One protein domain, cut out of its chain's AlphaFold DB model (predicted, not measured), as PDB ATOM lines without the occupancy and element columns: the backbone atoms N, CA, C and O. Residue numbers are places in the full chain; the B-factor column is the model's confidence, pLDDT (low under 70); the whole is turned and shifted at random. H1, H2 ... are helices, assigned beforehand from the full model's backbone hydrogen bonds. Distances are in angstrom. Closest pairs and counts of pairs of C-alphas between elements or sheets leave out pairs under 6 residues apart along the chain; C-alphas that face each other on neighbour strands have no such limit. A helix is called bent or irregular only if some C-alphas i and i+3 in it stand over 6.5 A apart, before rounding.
ATOM      1  N   LYS A   2     175.283 132.480 108.003       65.62
ATOM      2  CA  LYS A   2     174.232 132.395 109.052       65.62
ATOM      3  C   LYS A   2     172.775 132.375 108.540       65.62
ATOM      4  O   LYS A   2     171.935 131.719 109.144       65.62
ATOM      5  N   ALA A   3     172.465 133.067 107.439       77.44
ATOM      6  CA  ALA A   3     171.117 133.070 106.856       77.44
ATOM      7  C   ALA A   3     170.724 131.708 106.247       77.44
ATOM      8  O   ALA A   3     169.618 131.235 106.488       77.44
ATOM      9  N   ALA A   4     171.642 131.045 105.535       77.94
ATOM     10  CA  ALA A   4     171.399 129.731 104.936       77.94
ATOM     11  C   ALA A   4     171.190 128.649 106.009       77.94
ATOM     12  O   ALA A   4     170.246 127.870 105.923       77.94
ATOM     13  N   THR A   5     171.995 128.665 107.077       82.06
ATOM     14  CA  THR A   5     171.835 127.744 108.214       82.06
ATOM     15  C   THR A   5     170.471 127.899 108.891       82.06
ATOM     16  O   THR A   5     169.846 126.904 109.235       82.06
ATOM     17  N   ARG A   6     169.964 129.134 109.033       85.94
ATOM     18  CA  ARG A   6     168.621 129.383 109.592       85.94
ATOM     19  C   ARG A   6     167.508 128.809 108.720       85.94
ATOM     20  O   ARG A   6     166.538 128.284 109.254       85.94
ATOM     21  N   VAL A   7     167.637 128.910 107.397       88.56
ATOM     22  CA  VAL A   7     166.662 128.333 106.460       88.56
ATOM     23  C   VAL A   7     166.670 126.808 106.559       88.56
ATOM     24  O   VAL A   7     165.609 126.209 106.707       88.56
ATOM     25  N   LEU A   8     167.853 126.192 106.554       87.94
ATOM     26  CA  LEU A   8     168.001 124.741 106.692       87.94
ATOM     27  C   LEU A   8     167.437 124.232 108.022       87.94
ATOM     28  O   LEU A   8     166.687 123.260 108.032       87.94
ATOM     29  N   ASP A   9     167.726 124.919 109.129       87.69
ATOM     30  CA  ASP A   9     167.179 124.558 110.438       87.69
ATOM     31  C   ASP A   9     165.647 124.665 110.460       87.69
ATOM     32  O   ASP A   9     164.961 123.746 110.912       87.69
ATOM     33  N   LYS A  10     165.090 125.751 109.909       90.88
ATOM     34  CA  LYS A  10     163.638 125.947 109.790       90.88
ATOM     35  C   LYS A  10     162.979 124.818 108.995       90.88
ATOM     36  O   LYS A  10     161.963 124.281 109.436       90.88
ATOM     37  N   GLU A  11     163.548 124.439 107.854       91.12
ATOM     38  CA  GLU A  11     163.000 123.363 107.025       91.12
ATOM     39  C   GLU A  11     163.146 121.989 107.685       91.12
ATOM     40  O   GLU A  11     162.194 121.207 107.674       91.12
ATOM     41  N   ALA A  12     164.274 121.716 108.347       91.69
ATOM     42  CA  ALA A  12     164.456 120.492 109.121       91.69
ATOM     43  C   ALA A  12     163.411 120.386 110.246       91.69
ATOM     44  O   ALA A  12     162.744 119.359 110.369       91.69
ATOM     45  N   ASN A  13     163.188 121.466 111.008       92.75
ATOM     46  CA  ASN A  13     162.127 121.527 112.021       92.75
ATOM     47  C   ASN A  13     160.750 121.231 111.412       92.75
ATOM     48  O   ASN A  13     159.985 120.436 111.958       92.75
ATOM     49  N   ARG A  14     160.432 121.850 110.267       93.75
ATOM     50  CA  ARG A  14     159.147 121.665 109.581       93.75
ATOM     51  C   ARG A  14     158.929 120.209 109.167       93.75
ATOM     52  O   ARG A  14     157.835 119.685 109.373       93.75
ATOM     53  N   LEU A  15     159.946 119.553 108.608       93.06
ATOM     54  CA  LEU A  15     159.880 118.147 108.199       93.06
ATOM     55  C   LEU A  15     159.695 117.213 109.398       93.06
ATOM     56  O   LEU A  15     158.829 116.336 109.359       93.06
ATOM     57  N   VAL A  16     160.452 117.435 110.475       93.81
ATOM     58  CA  VAL A  16     160.336 116.653 111.714       93.81
ATOM     59  C   VAL A  16     158.944 116.803 112.318       93.81
ATOM     60  O   VAL A  16     158.308 115.799 112.635       93.81
ATOM     61  N   GLN A  17     158.431 118.030 112.427       94.25
ATOM     62  CA  GLN A  17     157.106 118.263 112.998       94.25
ATOM     63  C   GLN A  17     155.997 117.659 112.132       94.25
ATOM     64  O   GLN A  17     155.074 117.042 112.660       94.25
ATOM     65  N   LYS A  18     156.107 117.778 110.801       94.31
ATOM     66  CA  LYS A  18     155.173 117.140 109.867       94.31
ATOM     67  C   LYS A  18     155.156 115.622 110.052       94.31
ATOM     68  O   LYS A  18     154.084 115.036 110.033       94.31
ATOM     69  N   CYS A  19     156.320 114.998 110.231       94.06
ATOM     70  CA  CYS A  19     156.413 113.557 110.443       94.06
ATOM     71  C   CYS A  19     155.849 113.133 111.808       94.06
ATOM     72  O   CYS A  19     155.119 112.156 111.876       94.06
ATOM     73  N   ARG A  20     156.108 113.890 112.882       93.31
ATOM     74  CA  ARG A  20     155.552 113.605 114.219       93.31
ATOM     75  C   ARG A  20     154.035 113.714 114.284       93.31
ATOM     76  O   ARG A  20     153.402 112.933 114.982       93.31
ATOM     77  N   ASN A  21     153.473 114.683 113.569       95.25
ATOM     78  CA  ASN A  21     152.031 114.904 113.515       95.25
ATOM     79  C   ASN A  21     151.325 113.977 112.512       95.25
ATOM     80  O   ASN A  21     150.115 114.091 112.333       95.25
ATOM     81  N   ASP A  22     152.065 113.106 111.824       95.38
ATOM     82  CA  ASP A  22     151.504 112.157 110.872       95.38
ATOM     83  C   ASP A  22     150.738 111.061 111.635       95.38
ATOM     84  O   ASP A  22     151.354 110.308 112.396       95.38
ATOM     85  N   PRO A  23     149.411 110.921 111.448       94.88
ATOM     86  CA  PRO A  23     148.631 109.902 112.149       94.88
ATOM     87  C   PRO A  23     149.076 108.476 111.795       94.88
ATOM     88  O   PRO A  23     148.819 107.550 112.560       94.88
ATOM     89  N   LYS A  24     149.779 108.294 110.669       95.38
ATOM     90  CA  LYS A  24     150.334 107.009 110.228       95.38
ATOM     91  C   LYS A  24     151.813 106.842 110.581       95.38
ATOM     92  O   LYS A  24     152.477 105.972 110.024       95.38
ATOM     93  N   LEU A  25     152.354 107.643 111.503       93.50
ATOM     94  CA  LEU A  25     153.772 107.605 111.878       93.50
ATOM     95  C   LEU A  25     154.286 106.185 112.164       93.50
ATOM     96  O   LEU A  25     155.376 105.848 111.715       93.50
ATOM     97  N   ASN A  26     153.511 105.347 112.859       92.94
ATOM     98  CA  ASN A  26     153.914 103.979 113.222       92.94
ATOM     99  C   ASN A  26     153.961 103.006 112.025       92.94
ATOM    100  O   ASN A  26     154.675 102.001 112.057       92.94
ATOM    101  N   GLU A  27     153.218 103.305 110.960       95.62
ATOM    102  CA  GLU A  27     153.187 102.518 109.721       95.62
ATOM    103  C   GLU A  27     154.309 102.928 108.761       95.62
ATOM    104  O   GLU A  27     154.708 102.152 107.892       95.62
ATOM    105  N   ARG A  28     154.855 104.138 108.923       94.94
ATOM    106  CA  ARG A  28     155.924 104.649 108.067       94.94
ATOM    107  C   ARG A  28     157.233 103.888 108.262       94.94
ATOM    108  O   ARG A  28     157.571 103.423 109.357       94.94
ATOM    109  N   ARG A  29     157.972 103.769 107.158       93.56
ATOM    110  CA  ARG A  29     159.238 103.026 107.047       93.56
ATOM    111  C   ARG A  29     160.369 103.838 106.416       93.56
ATOM    112  O   ARG A  29     161.432 103.294 106.150       93.56
ATOM    113  N   ASP A  30     160.167 105.132 106.180       92.62
ATOM    114  CA  ASP A  30     161.254 106.028 105.786       92.62
ATOM    115  C   ASP A  30     162.159 106.378 106.976       92.62
ATOM    116  O   ASP A  30     161.732 106.355 108.132       92.62
ATOM    117  N   LEU A  31     163.415 106.735 106.687       91.62
ATOM    118  CA  LEU A  31     164.454 106.972 107.696       91.62
ATOM    119  C   LEU A  31     164.049 108.003 108.760       91.62
ATOM    120  O   LEU A  31     164.340 107.814 109.937       91.62
ATOM    121  N   LEU A  32     163.349 109.071 108.369       93.38
ATOM    122  CA  LEU A  32     162.905 110.107 109.301       93.38
ATOM    123  C   LEU A  32     161.915 109.544 110.330       93.38
ATOM    124  O   LEU A  32     162.086 109.760 111.530       93.38
ATOM    125  N   ALA A  33     160.915 108.791 109.867       94.69
ATOM    126  CA  ALA A  33     159.972 108.113 110.747       94.69
ATOM    127  C   ALA A  33     160.675 107.081 111.641       94.69
ATOM    128  O   ALA A  33     160.407 107.041 112.840       94.69
ATOM    129  N   LEU A  34     161.621 106.309 111.093       95.12
ATOM    130  CA  LEU A  34     162.385 105.314 111.852       95.12
ATOM    131  C   LEU A  34     163.205 105.949 112.985       95.12
ATOM    132  O   LEU A  34     163.177 105.440 114.104       95.12
ATOM    133  N   PHE A  35     163.869 107.088 112.755       94.94
ATOM    134  CA  PHE A  35     164.581 107.791 113.829       94.94
ATOM    135  C   PHE A  35     163.636 108.312 114.922       94.94
ATOM    136  O   PHE A  35     163.970 108.276 116.108       94.94
ATOM    137  N   ILE A  36     162.441 108.780 114.549       94.44
ATOM    138  CA  ILE A  36     161.432 109.230 115.517       94.44
ATOM    139  C   ILE A  36     160.889 108.043 116.327       94.44
ATOM    140  O   ILE A  36     160.801 108.137 117.551       94.44
ATOM    141  N   GLN A  37     160.567 106.924 115.675       93.94
ATOM    142  CA  GLN A  37     160.093 105.693 116.325       93.94
ATOM    143  C   GLN A  37     161.152 105.105 117.272       93.94
ATOM    144  O   GLN A  37     160.815 104.637 118.358       93.94
ATOM    145  N   ALA A  38     162.434 105.209 116.909       95.19
ATOM    146  CA  ALA A  38     163.572 104.844 117.753       95.19
ATOM    147  C   ALA A  38     163.836 105.831 118.911       95.19
ATOM    148  O   ALA A  38     164.782 105.647 119.672       95.19
ATOM    149  N   LYS A  39     162.992 106.861 119.077       93.81
ATOM    150  CA  LYS A  39     163.032 107.843 120.172       93.81
ATOM    151  C   LYS A  39     164.332 108.656 120.248       93.81
ATOM    152  O   LYS A  39     164.722 109.094 121.331       93.81
ATOM    153  N   PHE A  40     164.982 108.917 119.112       94.75
ATOM    154  CA  PHE A  40     166.096 109.867 119.069       94.75
ATOM    155  C   PHE A  40     165.636 111.301 119.391       94.75
ATOM    156  O   PHE A  40     164.477 111.676 119.175       94.75
ATOM    157  N   SER A  41     166.559 112.129 119.897       94.00
ATOM    158  CA  SER A  41     166.266 113.526 120.241       94.00
ATOM    159  C   SER A  41     165.879 114.346 119.005       94.00
ATOM    160  O   SER A  41     166.339 114.084 117.896       94.00
ATOM    161  N   THR A  42     165.045 115.377 119.186       90.12
ATOM    162  CA  THR A  42     164.638 116.268 118.082       90.12
ATOM    163  C   THR A  42     165.847 116.852 117.356       90.12
ATOM    164  O   THR A  42     165.870 116.866 116.127       90.12
ATOM    165  N   ASP A  43     166.860 117.287 118.107       91.50
ATOM    166  CA  ASP A  43     168.069 117.873 117.536       91.50
ATOM    167  C   ASP A  43     168.842 116.855 116.706       91.50
ATOM    168  O   ASP A  43     169.213 117.154 115.574       91.50
ATOM    169  N   PHE A  44     168.997 115.626 117.203       92.56
ATOM    170  CA  PHE A  44     169.630 114.558 116.436       92.56
ATOM    171  C   PHE A  44     168.883 114.284 115.128       92.56
ATOM    172  O   PHE A  44     169.492 114.268 114.060       92.56
ATOM    173  N   VAL A  45     167.555 114.132 115.183       93.88
ATOM    174  CA  VAL A  45     166.736 113.852 113.994       93.88
ATOM    175  C   VAL A  45     166.863 114.976 112.960       93.88
ATOM    176  O   VAL A  45     167.036 114.700 111.774       93.88
ATOM    177  N   LYS A  46     166.839 116.244 113.387       91.50
ATOM    178  CA  LYS A  46     167.050 117.390 112.489       91.50
ATOM    179  C   LYS A  46     168.423 117.354 111.826       91.50
ATOM    180  O   LYS A  46     168.514 117.559 110.619       91.50
ATOM    181  N   GLN A  47     169.473 117.086 112.603       90.19
ATOM    182  CA  GLN A  47     170.833 116.993 112.073       90.19
ATOM    183  C   GLN A  47     170.957 115.844 111.069       90.19
ATOM    184  O   GLN A  47     171.543 116.020 110.007       90.19
ATOM    185  N   MET A  48     170.343 114.690 111.342       91.12
ATOM    186  CA  MET A  48     170.321 113.563 110.406       91.12
ATOM    187  C   MET A  48     169.611 113.896 109.092       91.12
ATOM    188  O   MET A  48     170.124 113.545 108.033       91.12
ATOM    189  N   VAL A  49     168.483 114.614 109.126       89.44
ATOM    190  CA  VAL A  49     167.802 115.071 107.899       89.44
ATOM    191  C   VAL A  49     168.742 115.912 107.036       89.44
ATOM    192  O   VAL A  49     168.843 115.681 105.832       89.44
ATOM    193  N   LEU A  50     169.458 116.858 107.646       88.50
ATOM    194  CA  LEU A  50     170.400 117.712 106.923       88.50
ATOM    195  C   LEU A  50     171.583 116.914 106.368       88.50
ATOM    196  O   LEU A  50     171.906 117.058 105.190       88.50
ATOM    197  N   HIS A  51     172.187 116.041 107.177       88.88
ATOM    198  CA  HIS A  51     173.311 115.211 106.744       88.88
ATOM    199  C   HIS A  51     172.941 114.290 105.578       88.88
ATOM    200  O   HIS A  51     173.697 114.216 104.614       88.88
ATOM    201  N   LEU A  52     171.771 113.644 105.613       89.19
ATOM    202  CA  LEU A  52     171.318 112.763 104.531       89.19
ATOM    203  C   LEU A  52     171.061 113.529 103.230       89.19
ATOM    204  O   LEU A  52     171.430 113.051 102.158       89.19
ATOM    205  N   ILE A  53     170.460 114.722 103.309       88.12
ATOM    206  CA  ILE A  53     170.210 115.551 102.124       88.12
ATOM    207  C   ILE A  53     171.530 116.004 101.509       88.12
ATOM    208  O   ILE A  53     171.702 115.872 100.303       88.12
ATOM    209  N   ILE A  54     172.462 116.514 102.316       86.75
ATOM    210  CA  ILE A  54     173.758 116.995 101.821       86.75
ATOM    211  C   ILE A  54     174.548 115.837 101.208       86.75
ATOM    212  O   ILE A  54     174.991 115.931 100.065       86.75
ATOM    213  N   ALA A  55     174.669 114.728 101.943       90.75
ATOM    214  CA  ALA A  55     175.432 113.575 101.494       90.75
ATOM    215  C   ALA A  55     174.837 112.948 100.230       90.75
ATOM    216  O   ALA A  55     175.599 112.580  99.347       90.75
ATOM    217  N   GLY A  56     173.509 112.837 100.117       91.00
ATOM    218  CA  GLY A  56     172.859 112.179  98.981       91.00
ATOM    219  C   GLY A  56     172.658 113.073  97.758       91.00
ATOM    220  O   GLY A  56     172.745 112.590  96.631       91.00
ATOM    221  N   ARG A  57     172.389 114.370  97.943       92.81
ATOM    222  CA  ARG A  57     172.058 115.284  96.839       92.81
ATOM    223  C   ARG A  57     173.277 115.621  95.996       92.81
ATOM    224  O   ARG A  57     173.258 115.403  94.787       92.81
ATOM    225  N   ASP A  58     174.298 116.191  96.623       91.19
ATOM    226  CA  ASP A  58     175.393 116.820  95.887       91.19
ATOM    227  C   ASP A  58     176.307 115.753  95.266       91.19
ATOM    228  O   ASP A  58     176.741 115.901  94.123       91.19
ATOM    229  N   THR A  59     176.513 114.629  95.961       95.94
ATOM    230  CA  THR A  59     177.299 113.498  95.440       95.94
ATOM    231  C   THR A  59     176.619 112.825  94.248       95.94
ATOM    232  O   THR A  59     177.255 112.643  93.212       95.94
ATOM    233  N   THR A  60     175.320 112.516  94.348       97.00
ATOM    234  CA  THR A  60     174.562 111.883  93.258       97.00
ATOM    235  C   THR A  60     174.444 112.814  92.056       97.00
ATOM    236  O   THR A  60     174.613 112.368  90.924       97.00
ATOM    237  N   ALA A  61     174.193 114.109  92.277       97.06
ATOM    238  CA  ALA A  61     174.138 115.086  91.193       97.06
ATOM    239  C   ALA A  61     175.480 115.178  90.451       97.06
ATOM    240  O   ALA A  61     175.494 115.110  89.226       97.06
ATOM    241  N   CYS A  62     176.594 115.260  91.186       97.19
ATOM    242  CA  CYS A  62     177.939 115.278  90.609       97.19
ATOM    243  C   CYS A  62     178.214 114.019  89.773       97.19
ATOM    244  O   CYS A  62     178.621 114.128  88.616       97.19
ATOM    245  N   LEU A  63     177.916 112.835  90.320       98.19
ATOM    246  CA  LEU A  63     178.084 111.564  89.615       98.19
ATOM    247  C   LEU A  63     177.283 111.526  88.309       98.19
ATOM    248  O   LEU A  63     177.833 111.203  87.261       98.19
ATOM    249  N   LEU A  64     175.994 111.871  88.358       98.25
ATOM    250  CA  LEU A  64     175.135 111.855  87.173       98.25
ATOM    251  C   LEU A  64     175.603 112.861  86.117       98.25
ATOM    252  O   LEU A  64     175.574 112.546  84.930       98.25
TER     253      LEU A  64
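Overview. This is residues 2 to 64 of the 165 residues of the protein "CYP94B3 protein" of Symbiodinium pilosum (UniProt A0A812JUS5). Two long helices, H1 and H3, cross at a wide angle, the first part of H3 against the middle of H1, and their free ends spread as the two arms of an open V. The short helix H2 packs beside the crossing, on the last residues of H1 and on residues 45 to 49 of H3. The printed part has 63 residues with three named helices, in the order H1, H2, H3, and no named strand; its class is all helix. It is only just loose, close to compact, with a radius of gyration of the C-alphas of 12.8 A and spans of 35 by 29 by 17 A.

Along the chain. H1 is residues 2 to 20, 27.0 A long from C-alpha 2 at (174.232, 132.395, 109.052) to C-alpha 20. After a short link of 10 residues comes H2, residues 31 to 37, 9.8 A from first to last C-alpha. A tight link of 4 residues leads to H3, residues 42 to 64, 32.9 A long and ending with C-alpha 64 at (175.135, 111.855, 87.173). H3 is neither bent nor irregular, but only just: C-alphas 55 and 58 are 6.5 A apart.

Arrangement. H1, with residues 8 to 16 alone, touches residues 42 to 50 of H3; the closest C-alphas, of Ala 12 and Lys 46, are 5.3 A apart. Their lines are about perpendicular, only just, at 70.2 degrees. H1 touches H2 with residues 16 to 20 alone, closest at the C-alphas of Cys 19 and Ala 33, 6.5 A, at a steep tilt of 60 degrees, the same way. H2 and H3 form a helical hairpin: they touch at a shallow tilt of 14 degrees, opposite ways, with the C-alphas of Phe 35 and Val 45 closest at 6.4 A. The helix packing is mostly crossed, only just, with 1 of the 3 touching pairs at a shallow tilt. In H1 and H2 every O i to N i+4 pair is within hydrogen-bond range; in H3, 17 of 19 are.

Size, cuts and confidence. The C-alphas farthest apart are those of Pro 23 and Leu 63, 37.1 A. Residues 2 to 7 of H1 and 53 to 64 of H3 stand free; the body without them spans 27 by 16 by 16 A. The printed part has no cut and no long link. Its mean pLDDT is 91.7, and residue 2 alone is under 70.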